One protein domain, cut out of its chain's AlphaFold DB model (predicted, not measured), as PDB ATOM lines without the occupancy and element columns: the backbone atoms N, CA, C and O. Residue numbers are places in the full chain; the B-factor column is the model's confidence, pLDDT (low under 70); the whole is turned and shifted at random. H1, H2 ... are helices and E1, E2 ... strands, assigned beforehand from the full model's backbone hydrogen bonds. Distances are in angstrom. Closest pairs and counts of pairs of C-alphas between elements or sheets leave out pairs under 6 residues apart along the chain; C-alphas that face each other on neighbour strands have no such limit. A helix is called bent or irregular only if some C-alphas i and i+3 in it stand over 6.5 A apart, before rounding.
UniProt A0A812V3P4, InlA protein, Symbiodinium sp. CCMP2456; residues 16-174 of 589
ATOM      1  N   ASP A  16     313.595 354.935 294.600       55.94
ATOM      2  CA  ASP A  16     312.574 354.148 293.887       55.94
ATOM      3  C   ASP A  16     311.789 353.184 294.803       55.94
ATOM      4  O   ASP A  16     310.577 353.015 294.654       55.94
ATOM      5  N   LEU A  17     312.453 352.565 295.791       56.78
ATOM      6  CA  LEU A  17     311.796 351.696 296.784       56.78
ATOM      7  C   LEU A  17     310.895 352.490 297.742       56.78
ATOM      8  O   LEU A  17     309.826 352.013 298.130       56.78
ATOM      9  N   ALA A  18     311.294 353.714 298.099       61.06
ATOM     10  CA  ALA A  18     310.484 354.604 298.924       61.06
ATOM     11  C   ALA A  18     309.268 355.133 298.142       61.06
ATOM     12  O   ALA A  18     308.168 355.216 298.687       61.06
ATOM     13  N   GLU A  19     309.430 355.417 296.848       63.41
ATOM     14  CA  GLU A  19     308.327 355.807 295.966       63.41
ATOM     15  C   GLU A  19     307.331 354.653 295.764       63.41
ATOM     16  O   GLU A  19     306.118 354.847 295.893       63.41
ATOM     17  N   LEU A  20     307.821 353.422 295.575       58.75
ATOM     18  CA  LEU A  20     306.994 352.209 295.572       58.75
ATOM     19  C   LEU A  20     306.240 352.022 296.890       58.75
ATOM     20  O   LEU A  20     305.049 351.710 296.870       58.75
ATOM     21  N   ARG A  21     306.889 352.261 298.036       62.53
ATOM     22  CA  ARG A  21     306.236 352.219 299.352       62.53
ATOM     23  C   ARG A  21     305.073 353.210 299.425       62.53
ATOM     24  O   ARG A  21     303.982 352.820 299.836       62.53
ATOM     25  N   HIS A  22     305.268 354.444 298.954       66.56
ATOM     26  CA  HIS A  22     304.198 355.442 298.876       66.56
ATOM     27  C   HIS A  22     303.055 355.009 297.946       66.56
ATOM     28  O   HIS A  22     301.883 355.148 298.308       66.56
ATOM     29  N   LEU A  23     303.366 354.421 296.786       61.56
ATOM     30  CA  LEU A  23     302.366 353.905 295.845       61.56
ATOM     31  C   LEU A  23     301.551 352.747 296.434       61.56
ATOM     32  O   LEU A  23     300.328 352.732 296.288       61.56
ATOM     33  N   VAL A  24     302.198 351.818 297.141       62.25
ATOM     34  CA  VAL A  24     301.539 350.697 297.833       62.25
ATOM     35  C   VAL A  24     300.593 351.218 298.917       62.25
ATOM     36  O   VAL A  24     299.468 350.728 299.046       62.25
ATOM     37  N   THR A  25     301.004 352.241 299.672       64.56
ATOM     38  CA  THR A  25     300.138 352.860 300.685       64.56
ATOM     39  C   THR A  25     298.978 353.649 300.070       64.56
ATOM     40  O   THR A  25     297.863 353.577 300.582       64.56
ATOM     41  N   ALA A  26     299.190 354.325 298.935       61.31
ATOM     42  CA  ALA A  26     298.186 355.172 298.288       61.31
ATOM     43  C   ALA A  26     297.154 354.389 297.449       61.31
ATOM     44  O   ALA A  26     295.973 354.739 297.429       61.31
ATOM     45  N   GLN A  27     297.549 353.301 296.773       57.34
ATOM     46  CA  GLN A  27     296.639 352.509 295.925       57.34
ATOM     47  C   GLN A  27     295.588 351.708 296.706       57.34
ATOM     48  O   GLN A  27     294.625 351.212 296.117       57.34
ATOM     49  N   ARG A  28     295.714 351.606 298.033       56.75
ATOM     50  CA  ARG A  28     294.813 350.800 298.865       56.75
ATOM     51  C   ARG A  28     293.407 351.401 299.020       56.75
ATOM     52  O   ARG A  28     292.523 350.717 299.529       56.75
ATOM     53  N   SER A  29     293.178 352.637 298.561       50.62
ATOM     54  CA  SER A  29     291.956 353.386 298.879       50.62
ATOM     55  C   SER A  29     290.723 353.128 297.996       50.62
ATOM     56  O   SER A  29     289.669 353.608 298.394       50.62
ATOM     57  N   ASP A  30     290.758 352.410 296.858       48.72
ATOM     58  CA  ASP A  30     289.473 352.149 296.149       48.72
ATOM     59  C   ASP A  30     289.415 351.030 295.091       48.72
ATOM     60  O   ASP A  30     288.338 350.658 294.627       48.72
ATOM     61  N   ARG A  31     290.540 350.446 294.665       55.59
ATOM     62  CA  ARG A  31     290.529 349.335 293.697       55.59
ATOM     63  C   ARG A  31     291.610 348.354 294.093       55.59
ATOM     64  O   ARG A  31     292.779 348.672 293.941       55.59
ATOM     65  N   GLY A  32     291.223 347.189 294.611       59.12
ATOM     66  CA  GLY A  32     292.116 346.138 295.121       59.12
ATOM     67  C   GLY A  32     293.024 345.469 294.078       59.12
ATOM     68  O   GLY A  32     293.130 344.243 294.064       59.12
ATOM     69  N   GLY A  33     293.656 346.244 293.197       66.81
ATOM     70  CA  GLY A  33     294.723 345.787 292.324       66.81
ATOM     71  C   GLY A  33     295.940 345.434 293.167       66.81
ATOM     72  O   GLY A  33     296.395 346.238 293.977       66.81
ATOM     73  N   ALA A  34     296.440 344.211 293.011       71.75
ATOM     74  CA  ALA A  34     297.722 343.843 293.588       71.75
ATOM     75  C   ALA A  34     298.827 344.632 292.875       71.75
ATOM     76  O   ALA A  34     298.794 344.786 291.652       71.75
ATOM     77  N   VAL A  35     299.799 345.116 293.641       70.62
ATOM     78  CA  VAL A  35     301.045 345.646 293.090       70.62
ATOM     79  C   VAL A  35     301.796 344.437 292.533       70.62
ATOM     80  O   VAL A  35     302.024 343.477 293.258       70.62
ATOM     81  N   LEU A  36     302.058 344.437 291.223       87.50
ATOM     82  CA  LEU A  36     302.692 343.328 290.493       87.50
ATOM     83  C   LEU A  36     301.950 341.973 290.643       87.50
ATOM     84  O   LEU A  36     302.502 341.006 291.166       87.50
ATOM     85  N   PRO A  37     300.705 341.843 290.138       87.12
ATOM     86  CA  PRO A  37     299.863 340.654 290.351       87.12
ATOM     87  C   PRO A  37     300.448 339.355 289.773       87.12
ATOM     88  O   PRO A  37     300.029 338.265 290.164       87.12
ATOM     89  N   ALA A  38     301.381 339.473 288.829       90.50
ATOM     90  CA  ALA A  38     302.016 338.357 288.138       90.50
ATOM     91  C   ALA A  38     303.417 338.016 288.674       90.50
ATOM     92  O   ALA A  38     304.030 337.083 288.163       90.50
ATOM     93  N   LEU A  39     303.946 338.755 289.659       92.56
ATOM     94  CA  LEU A  39     305.269 338.469 290.212       92.56
ATOM     95  C   LEU A  39     305.186 337.248 291.135       92.56
ATOM     96  O   LEU A  39     304.481 337.285 292.143       92.56
ATOM     97  N   VAL A  40     305.883 336.174 290.761       95.81
ATOM     98  CA  VAL A  40     305.904 334.893 291.493       95.81
ATOM     99  C   VAL A  40     307.225 334.675 292.220       95.81
ATOM    100  O   VAL A  40     307.234 334.151 293.332       95.81
ATOM    101  N   GLU A  41     308.334 335.112 291.628       96.69
ATOM    102  CA  GLU A  41     309.667 335.004 292.211       96.69
ATOM    103  C   GLU A  41     310.406 336.335 292.063       96.69
ATOM    104  O   GLU A  41     310.304 336.994 291.027       96.69
ATOM    105  N   LEU A  42     311.145 336.714 293.101       95.88
ATOM    106  CA  LEU A  42     312.089 337.824 293.092       95.88
ATOM    107  C   LEU A  42     313.441 337.309 293.581       95.88
ATOM    108  O   LEU A  42     313.528 336.786 294.690       95.88
ATOM    109  N   ASP A  43     314.482 337.477 292.773       96.88
ATOM    110  CA  ASP A  43     315.854 337.141 293.146       96.88
ATOM    111  C   ASP A  43     316.743 338.378 292.992       96.88
ATOM    112  O   ASP A  43     316.909 338.913 291.897       96.88
ATOM    113  N   VAL A  44     317.266 338.861 294.113       96.00
ATOM    114  CA  VAL A  44     318.211 339.979 294.215       96.00
ATOM    115  C   VAL A  44     319.515 339.528 294.878       96.00
ATOM    116  O   VAL A  44     320.245 340.336 295.452       96.00
ATOM    117  N   SER A  45     319.814 338.230 294.816       93.38
ATOM    118  CA  SER A  45     321.035 337.656 295.375       93.38
ATOM    119  C   SER A  45     322.299 338.265 294.755       93.38
ATOM    120  O   SER A  45     322.374 338.491 293.549       93.38
ATOM    121  N   GLY A  46     323.306 338.555 295.582       89.25
ATOM    122  CA  GLY A  46     324.571 339.182 295.191       89.25
ATOM    123  C   GLY A  46     324.473 340.676 294.855       89.25
ATOM    124  O   GLY A  46     325.492 341.304 294.555       89.25
ATOM    125  N   CYS A  47     323.277 341.270 294.909       90.38
ATOM    126  CA  CYS A  47     323.089 342.702 294.701       90.38
ATOM    127  C   CYS A  47     323.241 343.445 296.036       90.38
ATOM    128  O   CYS A  47     322.407 343.251 296.914       90.38
ATOM    129  N   PRO A  48     324.229 344.344 296.213       90.56
ATOM    130  CA  PRO A  48     324.421 345.058 297.472       90.56
ATOM    131  C   PRO A  48     323.347 346.144 297.642       90.56
ATOM    132  O   PRO A  48     323.569 347.316 297.330       90.56
ATOM    133  N   VAL A  49     322.167 345.756 298.132       92.50
ATOM    134  CA  VAL A  49     321.039 346.653 298.408       92.50
ATOM    135  C   VAL A  49     321.428 347.653 299.500       92.50
ATOM    136  O   VAL A  49     321.106 348.833 299.380       92.50
ATOM    137  N   ASN A  50     322.207 347.218 300.505       94.00
ATOM    138  CA  ASN A  50     322.708 348.046 301.613       94.00
ATOM    139  C   ASN A  50     321.585 348.805 302.355       94.00
ATOM    140  O   ASN A  50     321.699 350.010 302.611       94.00
ATOM    141  N   ARG A  51     320.471 348.129 302.645       94.94
ATOM    142  CA  ARG A  51     319.279 348.699 303.299       94.94
ATOM    143  C   ARG A  51     318.732 347.755 304.359       94.94
ATOM    144  O   ARG A  51     319.193 346.624 304.491       94.94
ATOM    145  N   ASP A  52     317.742 348.238 305.100       95.88
ATOM    146  CA  ASP A  52     316.986 347.393 306.010       95.88
ATOM    147  C   ASP A  52     316.222 346.309 305.227       95.88
ATOM    148  O   ASP A  52     315.703 346.567 304.138       95.88
ATOM    149  N   VAL A  53     316.140 345.092 305.757       96.25
ATOM    150  CA  VAL A  53     315.381 343.991 305.154       96.25
ATOM    151  C   VAL A  53     313.913 344.375 304.950       96.25
ATOM    152  O   VAL A  53     313.310 344.012 303.938       96.25
ATOM    153  N   MET A  54     313.344 345.191 305.839       94.44
ATOM    154  CA  MET A  54     311.974 345.676 305.700       94.44
ATOM    155  C   MET A  54     311.829 346.695 304.570       94.44
ATOM    156  O   MET A  54     310.762 346.754 303.962       94.44
ATOM    157  N   ASP A  55     312.878 347.434 304.200       92.94
ATOM    158  CA  ASP A  55     312.833 348.310 303.020       92.94
ATOM    159  C   ASP A  55     312.667 347.503 301.719       92.94
ATOM    160  O   ASP A  55     312.081 348.003 300.757       92.94
ATOM    161  N   LEU A  56     313.130 346.245 301.696       94.00
ATOM    162  CA  LEU A  56     312.909 345.313 300.588       94.00
ATOM    163  C   LEU A  56     311.537 344.626 300.677       94.00
ATOM    164  O   LEU A  56     310.832 344.519 299.674       94.00
ATOM    165  N   VAL A  57     311.141 344.156 301.864       93.31
ATOM    166  CA  VAL A  57     309.941 343.316 302.034       93.31
ATOM    167  C   VAL A  57     308.641 344.134 302.075       93.31
ATOM    168  O   VAL A  57     307.624 343.690 301.538       93.31
ATOM    169  N   VAL A  58     308.638 345.343 302.652       90.75
ATOM    170  CA  VAL A  58     307.423 346.180 302.779       90.75
ATOM    171  C   VAL A  58     306.801 346.524 301.419       90.75
ATOM    172  O   VAL A  58     305.587 346.355 301.279       90.75
ATOM    173  N   PRO A  59     307.559 346.951 300.387       90.44
ATOM    174  CA  PRO A  59     306.991 347.181 299.056       90.44
ATOM    175  C   PRO A  59     306.360 345.924 298.442       90.44
ATOM    176  O   PRO A  59     305.384 346.010 297.696       90.44
ATOM    177  N   LEU A  60     306.882 344.746 298.792       93.31
ATOM    178  CA  LEU A  60     306.411 343.453 298.302       93.31
ATOM    179  C   LEU A  60     305.210 342.919 299.088       93.31
ATOM    180  O   LEU A  60     304.535 342.009 298.614       93.31
ATOM    181  N   ALA A  61     304.888 343.501 300.247       90.94
ATOM    182  CA  ALA A  61     303.839 343.032 301.152       90.94
ATOM    183  C   ALA A  61     302.462 342.872 300.476       90.94
ATOM    184  O   ALA A  61     301.658 342.032 300.885       90.94
ATOM    185  N   ALA A  62     302.180 343.657 299.430       89.31
ATOM    186  CA  ALA A  62     300.932 343.606 298.665       89.31
ATOM    187  C   ALA A  62     300.896 342.524 297.560       89.31
ATOM    188  O   ALA A  62     299.837 342.311 296.955       89.31
ATOM    189  N   CYS A  63     302.009 341.836 297.291       92.44
ATOM    190  CA  CYS A  63     302.130 340.842 296.226       92.44
ATOM    191  C   CYS A  63     301.523 339.499 296.665       92.44
ATOM    192  O   CYS A  63     302.141 338.726 297.389       92.44
ATOM    193  N   LYS A  64     300.306 339.198 296.199       94.31
ATOM    194  CA  LYS A  64     299.571 337.958 296.536       94.31
ATOM    195  C   LYS A  64     300.114 336.691 295.873       94.31
ATOM    196  O   LYS A  64     299.774 335.598 296.309       94.31
ATOM    197  N   SER A  65     300.868 336.846 294.791       94.88
ATOM    198  CA  SER A  65     301.363 335.732 293.975       94.88
ATOM    199  C   SER A  65     302.840 335.426 294.230       94.88
ATOM    200  O   SER A  65     303.340 334.437 293.703       94.88
ATOM    201  N   LEU A  66     303.529 336.268 295.010       95.81
ATOM    202  CA  LEU A  66     304.969 336.185 295.229       95.81
ATOM    203  C   LEU A  66     305.274 335.048 296.206       95.81
ATOM    204  O   LEU A  66     305.076 335.170 297.411       95.81
ATOM    205  N   ALA A  67     305.734 333.930 295.655       97.00
ATOM    206  CA  ALA A  67     306.018 332.699 296.372       97.00
ATOM    207  C   ALA A  67     307.487 332.583 296.803       97.00
ATOM    208  O   ALA A  67     307.776 331.872 297.763       97.00
ATOM    209  N   LYS A  68     308.421 333.261 296.128       97.50
ATOM    210  CA  LYS A  68     309.852 333.189 296.445       97.50
ATOM    211  C   LYS A  68     310.495 334.568 296.464       97.50
ATOM    212  O   LYS A  68     310.356 335.325 295.506       97.50
ATOM    213  N   VAL A  69     311.245 334.847 297.524       97.25
ATOM    214  CA  VAL A  69     312.155 335.991 297.616       97.25
ATOM    215  C   VAL A  69     313.535 335.466 297.992       97.25
ATOM    216  O   VAL A  69     313.700 334.874 299.057       97.25
ATOM    217  N   ALA A  70     314.511 335.664 297.113       97.81
ATOM    218  CA  ALA A  70     315.912 335.359 297.367       97.81
ATOM    219  C   ALA A  70     316.720 336.657 297.362       97.81
ATOM    220  O   ALA A  70     316.639 337.447 296.427       97.81
ATOM    221  N   ALA A  71     317.462 336.901 298.433       97.25
ATOM    222  CA  ALA A  71     318.294 338.080 298.610       97.25
ATOM    223  C   ALA A  71     319.593 337.699 299.327       97.25
ATOM    224  O   ALA A  71     320.012 338.358 300.281       97.25
ATOM    225  N   SER A  72     320.214 336.601 298.889       97.12
ATOM    226  CA  SER A  72     321.461 336.133 299.492       97.12
ATOM    227  C   SER A  72     322.606 337.111 299.208       97.12
ATOM    228  O   SER A  72     322.684 337.667 298.116       97.12
ATOM    229  N   ASN A  73     323.502 337.359 300.166       95.88
ATOM    230  CA  ASN A  73     324.637 338.284 300.006       95.88
ATOM    231  C   ASN A  73     324.237 339.685 299.495       95.88
ATOM    232  O   ASN A  73     324.952 340.302 298.702       95.88
ATOM    233  N   ALA A  74     323.077 340.187 299.924       95.88
ATOM    234  CA  ALA A  74     322.520 341.450 299.447       95.88
ATOM    235  C   ALA A  74     322.870 342.661 300.338       95.88
ATOM    236  O   ALA A  74     322.388 343.775 300.108       95.88
ATOM    237  N   HIS A  75     323.711 342.464 301.360       95.38
ATOM    238  CA  HIS A  75     324.006 343.452 302.407       95.38
ATOM    239  C   HIS A  75     322.739 344.041 303.049       95.38
ATOM    240  O   HIS A  75     322.681 345.236 303.353       95.38
ATOM    241  N   LEU A  76     321.705 343.221 303.221       96.56
ATOM    242  CA  LEU A  76     320.539 343.602 304.003       96.56
ATOM    243  C   LEU A  76     320.914 343.603 305.484       96.56
ATOM    244  O   LEU A  76     321.674 342.749 305.936       96.56
ATOM    245  N   SER A  77     320.386 344.555 306.238       97.62
ATOM    246  CA  SER A  77     320.516 344.617 307.696       97.62
ATOM    247  C   SER A  77     319.142 344.745 308.345       97.62
ATOM    248  O   SER A  77     318.149 344.846 307.634       97.62
ATOM    249  N   GLY A  78     319.060 344.796 309.671       96.31
ATOM    250  CA  GLY A  78     317.799 345.141 310.333       96.31
ATOM    251  C   GLY A  78     317.011 343.948 310.866       96.31
ATOM    252  O   GLY A  78     317.575 342.865 311.066       96.31
ATOM    253  N   ASP A  79     315.731 344.195 311.129       96.62
ATOM    254  CA  ASP A  79     314.814 343.269 311.797       96.62
ATOM    255  C   ASP A  79     313.838 342.663 310.801       96.62
ATOM    256  O   ASP A  79     313.125 343.378 310.098       96.62
ATOM    257  N   LEU A  80     313.736 341.337 310.772       96.44
ATOM    258  CA  LEU A  80     312.674 340.670 310.031       96.44
ATOM    259  C   LEU A  80     311.395 340.649 310.881       96.44
ATOM    260  O   LEU A  80     311.228 339.788 311.750       96.44
ATOM    261  N   LEU A  81     310.506 341.612 310.621       94.88
ATOM    262  CA  LEU A  81     309.237 341.787 311.337       94.88
ATOM    263  C   LEU A  81     308.152 340.795 310.883       94.88
ATOM    264  O   LEU A  81     308.179 340.289 309.760       94.88
ATOM    265  N   ASP A  82     307.152 340.556 311.735       95.06
ATOM    266  CA  ASP A  82     305.993 339.703 311.435       95.06
ATOM    267  C   ASP A  82     305.077 340.347 310.380       95.06
ATOM    268  O   ASP A  82     304.432 341.370 310.623       95.06
ATOM    269  N   LEU A  83     304.985 339.726 309.200       93.94
ATOM    270  CA  LEU A  83     304.147 340.198 308.098       93.94
ATOM    271  C   LEU A  83     302.645 340.016 308.366       93.94
ATOM    272  O   LEU A  83     301.820 340.592 307.649       93.94
ATOM    273  N   THR A  84     302.265 339.234 309.378       93.69
ATOM    274  CA  THR A  84     300.866 339.069 309.788       93.69
ATOM    275  C   THR A  84     300.361 340.209 310.676       93.69
ATOM    276  O   THR A  84     299.156 340.484 310.656       93.69
ATOM    277  N   ASP A  85     301.269 340.918 311.357       92.88
ATOM    278  CA  ASP A  85     300.993 342.012 312.299       92.88
ATOM    279  C   ASP A  85     301.838 343.264 311.988       92.88
ATOM    280  O   ASP A  85     302.448 343.878 312.863       92.88
ATOM    281  N   LEU A  86     301.894 343.666 310.712       91.12
ATOM    282  CA  LEU A  86     302.701 344.819 310.315       91.12
ATOM    283  C   LEU A  86     302.107 346.116 310.884       91.12
ATOM    284  O   LEU A  86     300.956 346.467 310.596       91.12
ATOM    285  N   ALA A  87     302.915 346.864 311.635       88.25
ATOM    286  CA  ALA A  87     302.622 348.247 311.987       88.25
ATOM    287  C   ALA A  87     303.094 349.166 310.853       88.25
ATOM    288  O   ALA A  87     304.290 349.278 310.584       88.25
ATOM    289  N   VAL A  88     302.157 349.819 310.165       83.44
ATOM    290  CA  VAL A  88     302.463 350.740 309.062       83.44
ATOM    291  C   VAL A  88     301.922 352.118 309.389       83.44
ATOM    292  O   VAL A  88     300.734 352.282 309.656       83.44
ATOM    293  N   GLU A  89     302.779 353.126 309.317       80.81
ATOM    294  CA  GLU A  89     302.352 354.518 309.354       80.81
ATOM    295  C   GLU A  89     301.988 354.979 307.936       80.81
ATOM    296  O   GLU A  89     302.831 354.981 307.038       80.81
ATOM    297  N   ILE A  90     300.718 355.330 307.726       75.81
ATOM    298  CA  ILE A  90     300.194 355.855 306.459       75.81
ATOM    299  C   ILE A  90     299.617 357.237 306.756       75.81
ATOM    300  O   ILE A  90     298.753 357.375 307.620       75.81
ATOM    301  N   ASP A  91     300.119 358.270 306.077       79.31
ATOM    302  CA  ASP A  91     299.679 359.663 306.247       79.31
ATOM    303  C   ASP A  91     299.717 360.159 307.709       79.31
ATOM    304  O   ASP A  91     298.803 360.838 308.187       79.31
ATOM    305  N   GLY A  92     300.765 359.785 308.454       85.56
ATOM    306  CA  GLY A  92     300.937 360.160 309.863       85.56
ATOM    307  C   GLY A  92     300.015 359.418 310.839       85.56
ATOM    308  O   GLY A  92     299.932 359.780 312.014       85.56
ATOM    309  N   LYS A  93     299.272 358.406 310.369       83.00
ATOM    310  CA  LYS A  93     298.449 357.528 311.206       83.00
ATOM    311  C   LYS A  93     299.063 356.139 311.251       83.00
ATOM    312  O   LYS A  93     299.200 355.476 310.227       83.00
ATOM    313  N   SER A  94     299.395 355.686 312.454       86.12
ATOM    314  CA  SER A  94     299.855 354.319 312.685       86.12
ATOM    315  C   SER A  94     298.682 353.347 312.588       86.12
ATOM    316  O   SER A  94     297.741 353.411 313.382       86.12
ATOM    317  N   HIS A  95     298.747 352.434 311.628       84.81
ATOM    318  CA  HIS A  95     297.869 351.282 311.509       84.81
ATOM    319  C   HIS A  95     298.620 350.058 312.029       84.81
ATOM    320  O   HIS A  95     299.560 349.594 311.392       84.81
ATOM    321  N   SER A  96     298.223 349.550 313.193       89.81
ATOM    322  CA  SER A  96     298.709 348.270 313.712       89.81
ATOM    323  C   SER A  96     297.898 347.111 313.126       89.81
ATOM    324  O   SER A  96     296.730 347.293 312.769       89.81
ATOM    325  N   SER A  97     298.494 345.921 313.066       86.50
ATOM    326  CA  SER A  97     297.810 344.679 312.681       86.50
ATOM    327  C   SER A  97     297.309 344.625 311.247       86.50
ATOM    328  O   SER A  97     296.231 344.106 310.949       86.50
ATOM    329  N   VAL A  98     298.124 345.141 310.327       87.06
ATOM    330  CA  VAL A  98     297.894 344.957 308.899       87.06
ATOM    331  C   VAL A  98     298.514 343.632 308.463       87.06
ATOM    332  O   VAL A  98     299.719 343.540 308.263       87.06
ATOM    333  N   THR A  99     297.676 342.622 308.234       91.94
ATOM    334  CA  THR A  99     298.122 341.368 307.618       91.94
ATOM    335  C   THR A  99     298.479 341.611 306.153       91.94
ATOM    336  O   THR A  99     297.624 341.960 305.326       91.94
ATOM    337  N   ALA A 100     299.760 341.453 305.825       92.12
ATOM    338  CA  ALA A 100     300.257 341.533 304.464       92.12
ATOM    339  C   ALA A 100     299.816 340.289 303.674       92.12
ATOM    340  O   ALA A 100     300.063 339.169 304.120       92.12
ATOM    341  N   PRO A 101     299.208 340.438 302.483       93.00
ATOM    342  CA  PRO A 101     298.885 339.288 301.644       93.00
ATOM    343  C   PRO A 101     300.093 338.406 301.299       93.00
ATOM    344  O   PRO A 101     299.923 337.201 301.132       93.00
ATOM    345  N   LEU A 102     301.295 338.993 301.241       94.56
ATOM    346  CA  LEU A 102     302.550 338.264 301.053       94.56
ATOM    347  C   LEU A 102     302.775 337.183 302.123       94.56
ATOM    348  O   LEU A 102     303.264 336.109 301.789       94.56
ATOM    349  N   ALA A 103     302.366 337.428 303.373       94.69
ATOM    350  CA  ALA A 103     302.567 336.499 304.486       94.69
ATOM    351  C   ALA A 103     301.919 335.126 304.246       94.69
ATOM    352  O   ALA A 103     302.421 334.132 304.743       94.69
ATOM    353  N   GLY A 104     300.812 335.079 303.491       93.94
ATOM    354  CA  GLY A 104     300.128 333.831 303.131       93.94
ATOM    355  C   GLY A 104     300.591 333.211 301.808       93.94
ATOM    356  O   GLY A 104     300.180 332.103 301.468       93.94
ATOM    357  N   ALA A 105     301.384 333.942 301.020       96.25
ATOM    358  CA  ALA A 105     301.829 333.526 299.691       96.25
ATOM    359  C   ALA A 105     303.280 333.030 299.689       96.25
ATOM    360  O   ALA A 105     303.619 332.132 298.916       96.25
ATOM    361  N   LEU A 106     304.122 333.596 300.557       97.25
ATOM    362  CA  LEU A 106     305.561 333.382 300.561       97.25
ATOM    363  C   LEU A 106     305.915 331.955 301.011       97.25
ATOM    364  O   LEU A 106     305.703 331.554 302.152       97.25
ATOM    365  N   GLN A 107     306.475 331.174 300.093       97.56
ATOM    366  CA  GLN A 107     306.941 329.810 300.332       97.56
ATOM    367  C   GLN A 107     308.421 329.789 300.714       97.56
ATOM    368  O   GLN A 107     308.801 329.093 301.652       97.56
ATOM    369  N   VAL A 108     309.250 330.547 299.997       97.69
ATOM    370  CA  VAL A 108     310.707 330.551 300.161       97.69
ATOM    371  C   VAL A 108     311.188 331.967 300.448       97.69
ATOM    372  O   VAL A 108     310.930 332.877 299.660       97.69
ATOM    373  N   LEU A 109     311.915 332.126 301.550       97.69
ATOM    374  CA  LEU A 109     312.613 333.354 301.909       97.69
ATOM    375  C   LEU A 109     314.085 333.032 302.174       97.69
ATOM    376  O   LEU A 109     314.415 332.395 303.172       97.69
ATOM    377  N   ASP A 110     314.961 333.449 301.269       98.25
ATOM    378  CA  ASP A 110     316.407 333.275 301.405       98.25
ATOM    379  C   ASP A 110     317.068 334.623 301.697       98.25
ATOM    380  O   ASP A 110     317.099 335.514 300.846       98.25
ATOM    381  N   LEU A 111     317.564 334.767 302.924       98.12
ATOM    382  CA  LEU A 111     318.265 335.940 303.438       98.12
ATOM    383  C   LEU A 111     319.688 335.571 303.890       98.12
ATOM    384  O   LEU A 111     320.247 336.231 304.771       98.12
ATOM    385  N   SER A 112     320.283 334.534 303.302       98.00
ATOM    386  CA  SER A 112     321.644 334.101 303.633       98.00
ATOM    387  C   SER A 112     322.712 335.165 303.320       98.00
ATOM    388  O   SER A 112     322.527 336.015 302.451       98.00
ATOM    389  N   GLY A 113     323.836 335.176 304.037       96.25
ATOM    390  CA  GLY A 113     324.949 336.101 303.786       96.25
ATOM    391  C   GLY A 113     324.629 337.582 304.034       96.25
ATOM    392  O   GLY A 113     325.170 338.459 303.360       96.25
ATOM    393  N   ASN A 114     323.706 337.889 304.949       97.75
ATOM    394  CA  ASN A 114     323.303 339.261 305.278       97.75
ATOM    395  C   ASN A 114     323.741 339.666 306.705       97.75
ATOM    396  O   ASN A 114     324.627 339.061 307.312       97.75
ATOM    397  N   LEU A 115     323.179 340.765 307.212       96.94
ATOM    398  CA  LEU A 115     323.417 341.349 308.534       96.94
ATOM    399  C   LEU A 115     322.101 341.451 309.327       96.94
ATOM    400  O   LEU A 115     321.807 342.486 309.932       96.94
ATOM    401  N   ILE A 116     321.271 340.407 309.266       97.75
ATOM    402  CA  ILE A 116     320.005 340.345 310.006       97.75
ATOM    403  C   ILE A 116     320.310 340.121 311.487       97.75
ATOM    404  O   ILE A 116     321.108 339.248 311.822       97.75
ATOM    405  N   HIS A 117     319.683 340.902 312.367       96.31
ATOM    406  CA  HIS A 117     319.966 340.856 313.807       96.31
ATOM    407  C   HIS A 117     318.789 340.371 314.649       96.31
ATOM    408  O   HIS A 117     319.016 339.735 315.672       96.31
ATOM    409  N   GLN A 118     317.550 340.582 314.206       97.56
ATOM    410  CA  GLN A 118     316.365 340.053 314.875       97.56
ATOM    411  C   GLN A 118     315.409 339.416 313.869       97.56
ATOM    412  O   GLN A 118     315.215 339.917 312.761       97.56
ATOM    413  N   VAL A 119     314.775 338.316 314.270       97.50
ATOM    414  CA  VAL A 119     313.683 337.682 313.523       97.50
ATOM    415  C   VAL A 119     312.504 337.506 314.467       97.50
ATOM    416  O   VAL A 119     312.491 336.594 315.293       97.50
ATOM    417  N   THR A 120     311.502 338.382 314.363       95.94
ATOM    418  CA  THR A 120     310.355 338.354 315.283       95.94
ATOM    419  C   THR A 120     309.390 337.218 314.958       95.94
ATOM    420  O   THR A 120     308.778 336.657 315.862       95.94
ATOM    421  N   ALA A 121     309.255 336.877 313.672       94.88
ATOM    422  CA  ALA A 121     308.421 335.783 313.193       94.88
ATOM    423  C   ALA A 121     308.953 335.202 311.875       94.88
ATOM    424  O   ALA A 121     309.614 335.884 311.090       94.88
ATOM    425  N   VAL A 122     308.630 333.934 311.617       94.06
ATOM    426  CA  VAL A 122     308.962 333.247 310.364       94.06
ATOM    427  C   VAL A 122     307.828 333.455 309.366       94.06
ATOM    428  O   VAL A 122     306.743 332.904 309.522       94.06
ATOM    429  N   ASN A 123     308.086 334.263 308.339       91.12
ATOM    430  CA  ASN A 123     307.087 334.669 307.345       91.12
ATOM    431  C   ASN A 123     307.037 333.776 306.091       91.12
ATOM    432  O   ASN A 123     306.416 334.154 305.101       91.12
ATOM    433  N   ALA A 124     307.730 332.634 306.095       93.75
ATOM    434  CA  ALA A 124     307.805 331.710 304.965       93.75
ATOM    435  C   ALA A 124     307.155 330.371 305.318       93.75
ATOM    436  O   ALA A 124     307.360 329.861 306.414       93.75
ATOM    437  N   HIS A 125     306.409 329.786 304.379       95.81
ATOM    438  CA  HIS A 125     305.678 328.536 304.608       95.81
ATOM    439  C   HIS A 125     306.469 327.256 304.317       95.81
ATOM    440  O   HIS A 125     306.086 326.195 304.796       95.81
ATOM    441  N   SER A 126     307.544 327.323 303.526       95.31
ATOM    442  CA  SER A 126     308.312 326.134 303.130       95.31
ATOM    443  C   SER A 126     309.777 326.202 303.551       95.31
ATOM    444  O   SER A 126     310.286 325.246 304.132       95.31
ATOM    445  N   VAL A 127     310.481 327.294 303.238       97.38
ATOM    446  CA  VAL A 127     311.924 327.425 303.491       97.38
ATOM    447  C   VAL A 127     312.250 328.833 303.973       97.38
ATOM    448  O   VAL A 127     311.880 329.807 303.318       97.38
ATOM    449  N   LEU A 128     312.995 328.921 305.073       97.25
ATOM    450  CA  LEU A 128     313.658 330.139 305.526       97.25
ATOM    451  C   LEU A 128     315.157 329.856 305.651       97.25
ATOM    452  O   LEU A 128     315.552 329.011 306.455       97.25
ATOM    453  N   SER A 129     315.976 330.573 304.881       97.94
ATOM    454  CA  SER A 129     317.431 330.546 305.041       97.94
ATOM    455  C   SER A 129     317.935 331.846 305.645       97.94
ATOM    456  O   SER A 129     317.654 332.933 305.142       97.94
ATOM    457  N   LEU A 130     318.686 331.707 306.733       97.75
ATOM    458  CA  LEU A 130     319.439 332.767 307.393       97.75
ATOM    459  C   LEU A 130     320.931 332.420 307.440       97.75
ATOM    460  O   LEU A 130     321.661 333.043 308.206       97.75
ATOM    461  N   ALA A 131     321.385 331.446 306.647       96.81
ATOM    462  CA  ALA A 131     322.764 330.973 306.671       96.81
ATOM    463  C   ALA A 131     323.779 332.116 306.517       96.81
ATOM    464  O   ALA A 131     323.499 333.106 305.845       96.81
ATOM    465  N   ASP A 132     324.947 331.996 307.140       95.88
ATOM    466  CA  ASP A 132     326.055 332.954 307.007       95.88
ATOM    467  C   ASP A 132     325.688 334.414 307.344       95.88
ATOM    468  O   ASP A 132     326.281 335.362 306.821       95.88
ATOM    469  N   ASN A 133     324.697 334.635 308.213       96.19
ATOM    470  CA  ASN A 133     324.456 335.970 308.749       96.19
ATOM    471  C   ASN A 133     325.554 336.313 309.759       96.19
ATOM    472  O   ASN A 133     325.708 335.658 310.786       96.19
ATOM    473  N   GLY A 134     326.327 337.361 309.467       87.06
ATOM    474  CA  GLY A 134     327.548 337.692 310.215       87.06
ATOM    475  C   GLY A 134     327.326 338.269 311.620       87.06
ATOM    476  O   GLY A 134     328.281 338.717 312.250       87.06
ATOM    477  N   GLN A 135     326.084 338.330 312.100       92.38
ATOM    478  CA  GLN A 135     325.723 338.826 313.426       92.38
ATOM    479  C   GLN A 135     324.928 337.770 314.187       92.38
ATOM    480  O   GLN A 135     324.277 336.918 313.586       92.38
ATOM    481  N   ALA A 136     324.977 337.838 315.520       95.75
ATOM    482  CA  ALA A 136     324.126 336.996 316.343       95.75
ATOM    483  C   ALA A 136     322.656 337.376 316.117       95.75
ATOM    484  O   ALA A 136     322.283 338.532 316.310       95.75
ATOM    485  N   VAL A 137     321.845 336.404 315.708       97.75
ATOM    486  CA  VAL A 137     320.424 336.583 315.415       97.75
ATOM    487  C   VAL A 137     319.619 336.345 316.688       97.75
ATOM    488  O   VAL A 137     319.687 335.281 317.310       97.75
ATOM    489  N   GLU A 138     318.841 337.341 317.087       98.00
ATOM    490  CA  GLU A 138     317.870 337.241 318.164       98.00
ATOM    491  C   GLU A 138     316.548 336.691 317.619       98.00
ATOM    492  O   GLU A 138     315.917 337.274 316.733       98.00
ATOM    493  N   MET A 139     316.115 335.556 318.163       97.31
ATOM    494  CA  MET A 139     314.802 334.980 317.891       97.31
ATOM    495  C   MET A 139     314.027 334.882 319.203       97.31
ATOM    496  O   MET A 139     314.554 334.322 320.167       97.31
ATOM    497  N   PRO A 140     312.785 335.393 319.273       97.19
ATOM    498  CA  PRO A 140     311.949 335.203 320.447       97.19
ATOM    499  C   PRO A 140     311.758 333.718 320.757       97.19
ATOM    500  O   PRO A 140     311.558 332.900 319.857       97.19
ATOM    501  N   HIS A 141     311.769 333.376 322.043       96.62
ATOM    502  CA  HIS A 141     311.573 332.000 322.480       96.62
ATOM    503  C   HIS A 141     310.221 331.453 321.991       96.62
ATOM    504  O   HIS A 141     309.160 332.012 322.282       96.62
ATOM    505  N   GLY A 142     310.248 330.314 321.303       97.19
ATOM    506  CA  GLY A 142     309.092 329.661 320.688       97.19
ATOM    507  C   GLY A 142     309.008 329.863 319.174       97.19
ATOM    508  O   GLY A 142     308.253 329.142 318.518       97.19
ATOM    509  N   THR A 143     309.767 330.805 318.603       97.19
ATOM    510  CA  THR A 143     309.747 331.094 317.162       97.19
ATOM    511  C   THR A 143     310.302 329.929 316.347       97.19
ATOM    512  O   THR A 143     309.693 329.546 315.347       97.19
ATOM    513  N   LEU A 144     311.402 329.307 316.792       97.38
ATOM    514  CA  LEU A 144     311.990 328.148 316.107       97.38
ATOM    515  C   LEU A 144     311.049 326.942 316.154       97.38
ATOM    516  O   LEU A 144     310.816 326.291 315.136       97.38
ATOM    517  N   ARG A 145     310.470 326.659 317.326       97.69
ATOM    518  CA  ARG A 145     309.511 325.566 317.505       97.69
ATOM    519  C   ARG A 145     308.285 325.754 316.627       97.69
ATOM    520  O   ARG A 145     307.911 324.816 315.934       97.69
ATOM    521  N   LYS A 146     307.700 326.955 316.628       96.88
ATOM    522  CA  LYS A 146     306.532 327.273 315.805       96.88
ATOM    523  C   LYS A 146     306.833 327.074 314.319       96.88
ATOM    524  O   LYS A 146     306.065 326.415 313.636       96.88
ATOM    525  N   ALA A 147     307.980 327.553 313.837       96.81
ATOM    526  CA  ALA A 147     308.373 327.372 312.441       96.81
ATOM    527  C   ALA A 147     308.514 325.888 312.048       96.81
ATOM    528  O   ALA A 147     308.071 325.491 310.972       96.81
ATOM    529  N   LEU A 148     309.075 325.051 312.926       96.62
ATOM    530  CA  LEU A 148     309.167 323.606 312.691       96.62
ATOM    531  C   LEU A 148     307.800 322.908 312.753       96.62
ATOM    532  O   LEU A 148     307.545 322.004 311.959       96.62
ATOM    533  N   GLU A 149     306.920 323.318 313.673       96.56
ATOM    534  CA  GLU A 149     305.533 322.832 313.762       96.56
ATOM    535  C   GLU A 149     304.725 323.196 312.507       96.56
ATOM    536  O   GLU A 149     303.948 322.373 312.018       96.56
ATOM    537  N   ASP A 150     304.984 324.374 311.941       95.94
ATOM    538  CA  ASP A 150     304.412 324.849 310.679       95.94
ATOM    539  C   ASP A 150     305.042 324.166 309.441       95.94
ATOM    540  O   ASP A 150     304.611 324.397 308.312       95.94
ATOM    541  N   GLY A 151     306.033 323.282 309.631       96.00
ATOM    542  CA  GLY A 151     306.682 322.514 308.563       96.00
ATOM    543  C   GLY A 151     307.739 323.286 307.770       96.00
ATOM    544  O   GLY A 151     308.156 322.829 306.703       96.00
ATOM    545  N   VAL A 152     308.192 324.435 308.278       96.94
ATOM    546  CA  VAL A 152     309.197 325.277 307.624       96.94
ATOM    547  C   VAL A 152     310.582 324.661 307.793       96.94
ATOM    548  O   VAL A 152     311.031 324.355 308.899       96.94
ATOM    549  N   ARG A 153     311.305 324.511 306.683       96.06
ATOM    550  CA  ARG A 153     312.718 324.129 306.697       96.06
ATOM    551  C   ARG A 153     313.561 325.352 307.028       96.06
ATOM    552  O   ARG A 153     313.588 326.307 306.256       96.06
ATOM    553  N   LEU A 154     314.246 325.291 308.162       96.56
ATOM    554  CA  LEU A 154     315.150 326.334 308.628       96.56
ATOM    555  C   LEU A 154     316.588 325.987 308.244       96.56
ATOM    556  O   LEU A 154     317.065 324.900 308.570       96.56
ATOM    557  N   ASP A 155     317.265 326.917 307.582       96.69
ATOM    558  CA  ASP A 155     318.711 326.874 307.378       96.69
ATOM    559  C   ASP A 155     319.367 327.971 308.224       96.69
ATOM    560  O   ASP A 155     319.217 329.165 307.959       96.69
ATOM    561  N   LEU A 156     320.042 327.534 309.288       96.31
ATOM    562  CA  LEU A 156     320.759 328.368 310.255       96.31
ATOM    563  C   LEU A 156     322.264 328.058 310.223       96.31
ATOM    564  O   LEU A 156     322.955 328.186 311.235       96.31
ATOM    565  N   THR A 157     322.767 327.582 309.081       93.81
ATOM    566  CA  THR A 157     324.182 327.241 308.919       93.81
ATOM    567  C   THR A 157     325.048 328.465 309.202       93.81
ATOM    568  O   THR A 157     324.807 329.532 308.646       93.81
ATOM    569  N   ASN A 158     326.051 328.318 310.073       91.81
ATOM    570  CA  ASN A 158     326.962 329.407 310.438       91.81
ATOM    571  C   ASN A 158     326.252 330.657 311.012       91.81
ATOM    572  O   ASN A 158     326.677 331.790 310.798       91.81
ATOM    573  N   VAL A 159     325.147 330.458 311.739       94.88
ATOM    574  CA  VAL A 159     324.428 331.530 312.440       94.88
ATOM    575  C   VAL A 159     324.652 331.407 313.941       94.88
ATOM    576  O   VAL A 159     324.349 330.376 314.544       94.88
ATOM    577  N   ALA A 160     325.131 332.479 314.570       95.00
ATOM    578  CA  ALA A 160     325.117 332.592 316.023       95.00
ATOM    579  C   ALA A 160     323.714 333.009 316.491       95.00
ATOM    580  O   ALA A 160     323.143 333.950 315.948       95.00
ATOM    581  N   LEU A 161     323.153 332.345 317.503       96.31
ATOM    582  CA  LEU A 161     321.893 332.762 318.130       96.31
ATOM    583  C   LEU A 161     322.187 333.508 319.433       96.31
ATOM    584  O   LEU A 161     323.049 333.082 320.201       96.31
ATOM    585  N   VAL A 162     321.467 334.603 319.693       95.88
ATOM    586  CA  VAL A 162     321.599 335.355 320.959       95.88
ATOM    587  C   VAL A 162     321.145 334.507 322.157       95.88
ATOM    588  O   VAL A 162     321.808 334.499 323.192       95.88
ATOM    589  N   ASP A 163     320.048 333.762 321.998       96.12
ATOM    590  CA  ASP A 163     319.579 332.741 322.939       96.12
ATOM    591  C   ASP A 163     319.502 331.391 322.214       96.12
ATOM    592  O   ASP A 163     318.659 331.174 321.343       96.12
ATOM    593  N   ASP A 164     320.410 330.480 322.560       95.88
ATOM    594  CA  ASP A 164     320.509 329.154 321.951       95.88
ATOM    595  C   ASP A 164     319.767 328.061 322.743       95.88
ATOM    596  O   ASP A 164     319.838 326.880 322.386       95.88
ATOM    597  N   SER A 165     319.041 328.422 323.810       97.56
ATOM    598  CA  SER A 165     318.365 327.462 324.689       97.56
ATOM    599  C   SER A 165     317.281 326.658 323.962       97.56
ATOM    600  O   SER A 165     317.246 325.427 324.073       97.56
ATOM    601  N   GLU A 166     316.453 327.325 323.154       97.00
ATOM    602  CA  GLU A 166     315.418 326.680 322.344       97.00
ATOM    603  C   GLU A 166     316.031 325.784 321.257       97.00
ATOM    604  O   GLU A 166     315.601 324.643 321.074       97.00
ATOM    605  N   ALA A 167     317.072 326.263 320.570       95.69
ATOM    606  CA  ALA A 167     317.769 325.488 319.547       95.69
ATOM    607  C   ALA A 167     318.382 324.209 320.140       95.69
ATOM    608  O   ALA A 167     318.189 323.123 319.591       95.69
ATOM    609  N   LYS A 168     319.036 324.302 321.306       95.94
ATOM    610  CA  LYS A 168     319.567 323.143 322.046       95.94
ATOM    611  C   LYS A 168     318.474 322.141 322.418       95.94
ATOM    612  O   LYS A 168     318.683 320.936 322.268       95.94
ATOM    613  N   GLU A 169     317.311 322.610 322.874       97.38
ATOM    614  CA  GLU A 169     316.168 321.740 323.180       97.38
ATOM    615  C   GLU A 169     315.670 320.997 321.926       97.38
ATOM    616  O   GLU A 169     315.430 319.787 321.969       97.38
ATOM    617  N   LEU A 170     315.537 321.703 320.800       96.62
ATOM    618  CA  LEU A 170     315.064 321.145 319.528       96.62
ATOM    619  C   LEU A 170     316.068 320.166 318.904       96.62
ATOM    620  O   LEU A 170     315.656 319.149 318.342       96.62
ATOM    621  N   ILE A 171     317.369 320.422 319.052       95.06
ATOM    622  CA  ILE A 171     318.439 319.491 318.667       95.06
ATOM    623  C   ILE A 171     318.376 318.225 319.526       95.06
ATOM    624  O   ILE A 171     318.399 317.117 318.993       95.06
ATOM    625  N   ALA A 172     318.233 318.357 320.850       95.69
ATOM    626  CA  ALA A 172     318.139 317.207 321.752       95.69
ATOM    627  C   ALA A 172     316.913 316.320 321.461       95.69
ATOM    628  O   ALA A 172     316.952 315.108 321.676       95.69
ATOM    629  N   LYS A 173     315.832 316.914 320.941       96.44
ATOM    630  CA  LYS A 173     314.631 316.207 320.468       96.44
ATOM    631  C   LYS A 173     314.779 315.594 319.069       96.44
ATOM    632  O   LYS A 173     313.898 314.842 318.657       96.44
ATOM    633  N   GLY A 174     315.853 315.902 318.342       94.38
ATOM    634  CA  GLY A 174     316.058 315.487 316.951       94.38
ATOM    635  C   GLY A 174     315.170 316.224 315.942       94.38
ATOM    636  O   GLY A 174     315.024 315.760 314.814       94.38
TER     637      GLY A 174
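This is residues 16 to 174 of the 589 residues of the protein "InlA protein" of Symbiodinium sp. CCMP2456 (UniProt A0A812V3P4). The chain is wound in stacked turns, a short solenoid with the parallel strands E1, E2, E6, E8 and E9 side by side as a ladder along one side. E3 and E7 run back on another side of the turns, H1 and H5 lie at the two ends, and the hairpin E4 and E5 juts out. The printed part has 159 residues, ordered H1 E1 H2 E2 E3 E4 E5 H3 E6 E7 E8 H4 E9 H5; its class is mixed, helices and strands, with under half of the residues, 76, in named elements. It is compact, with a radius of gyration of the C-alphas of 15.8 A, yet elongated in outline, 52 by 30 by 30 A.

The largest sheet holds E1, residues 41 to 43, from C-alpha 41 at (309.667, 335.004, 292.211), E2, 68 to 70, E6, 108 to 110, E8, 127 to 129, and E9, 153 to 155. E3 is residues 77 to 80 and E7 115 to 119, 11.5 A. E4, 86 to 90, spans 12.0 A and E5, 93 to 98, 12.8 A. H1, 16 to 29, begins at (312.574, 354.148, 293.887), spans 21.2 A and is only just irregular: C-alphas 26 and 29 are 6.51 A apart. H2 is 53 to 60, H3 101 to 104, H4 143 to 149 and H5 165 to 172, ending at (318.139, 317.207, 321.752).

In the sheet E1 E2 E6 E8 E9, E1 and E9 are edge strands. N 42 and O 68 are 2.9 A apart, N 110 and O 69 2.9 A, N 129 and O 109 2.9 A, and N 155 and O 128 2.9 A. E1, H2, E2 and E8, H4, E9 are strand-helix-strand units, parallel neighbour strands with a helix between, with right-handed crossovers. H4 is on the sheet but only grazes it, with residues 144 to 148. H4 touches H5, C-alphas of Leu 144 and Ala 167 closest at 7.2 A, at a shallow tilt of 31 degrees, the same way. E3 and E7 are parallel, N 80 and O 118 2.9 A apart. The closest C-alphas of H2 and E3, Val 53 and Ser 77, are 5.8 A apart. H1 touches H2, C-alphas of Arg 21 and Pro 59 closest at 5.1 A, at a steep tilt of 44 degrees. In the antiparallel hairpin E4 and E5, N 88 and O 95 are 2.9 A apart. H2 and H3 are close but not clearly touching, C-alphas of Leu 60 and Leu 102 closest at 7.0 A. Every O i to N i+4 pair is within hydrogen-bond range in H4 and H5, 8 of 10 in H1 and 2 of 4 in H2; H3 is too short for one.

The C-alphas of Asp 30 and Ala 172, the two farthest apart, are 51.9 A apart. The printed part has no cut. The links H1 to E1 and E8 to H4 are long. Mean pLDDT of the printed part is 90.0; residues 16 to 33 are under 70.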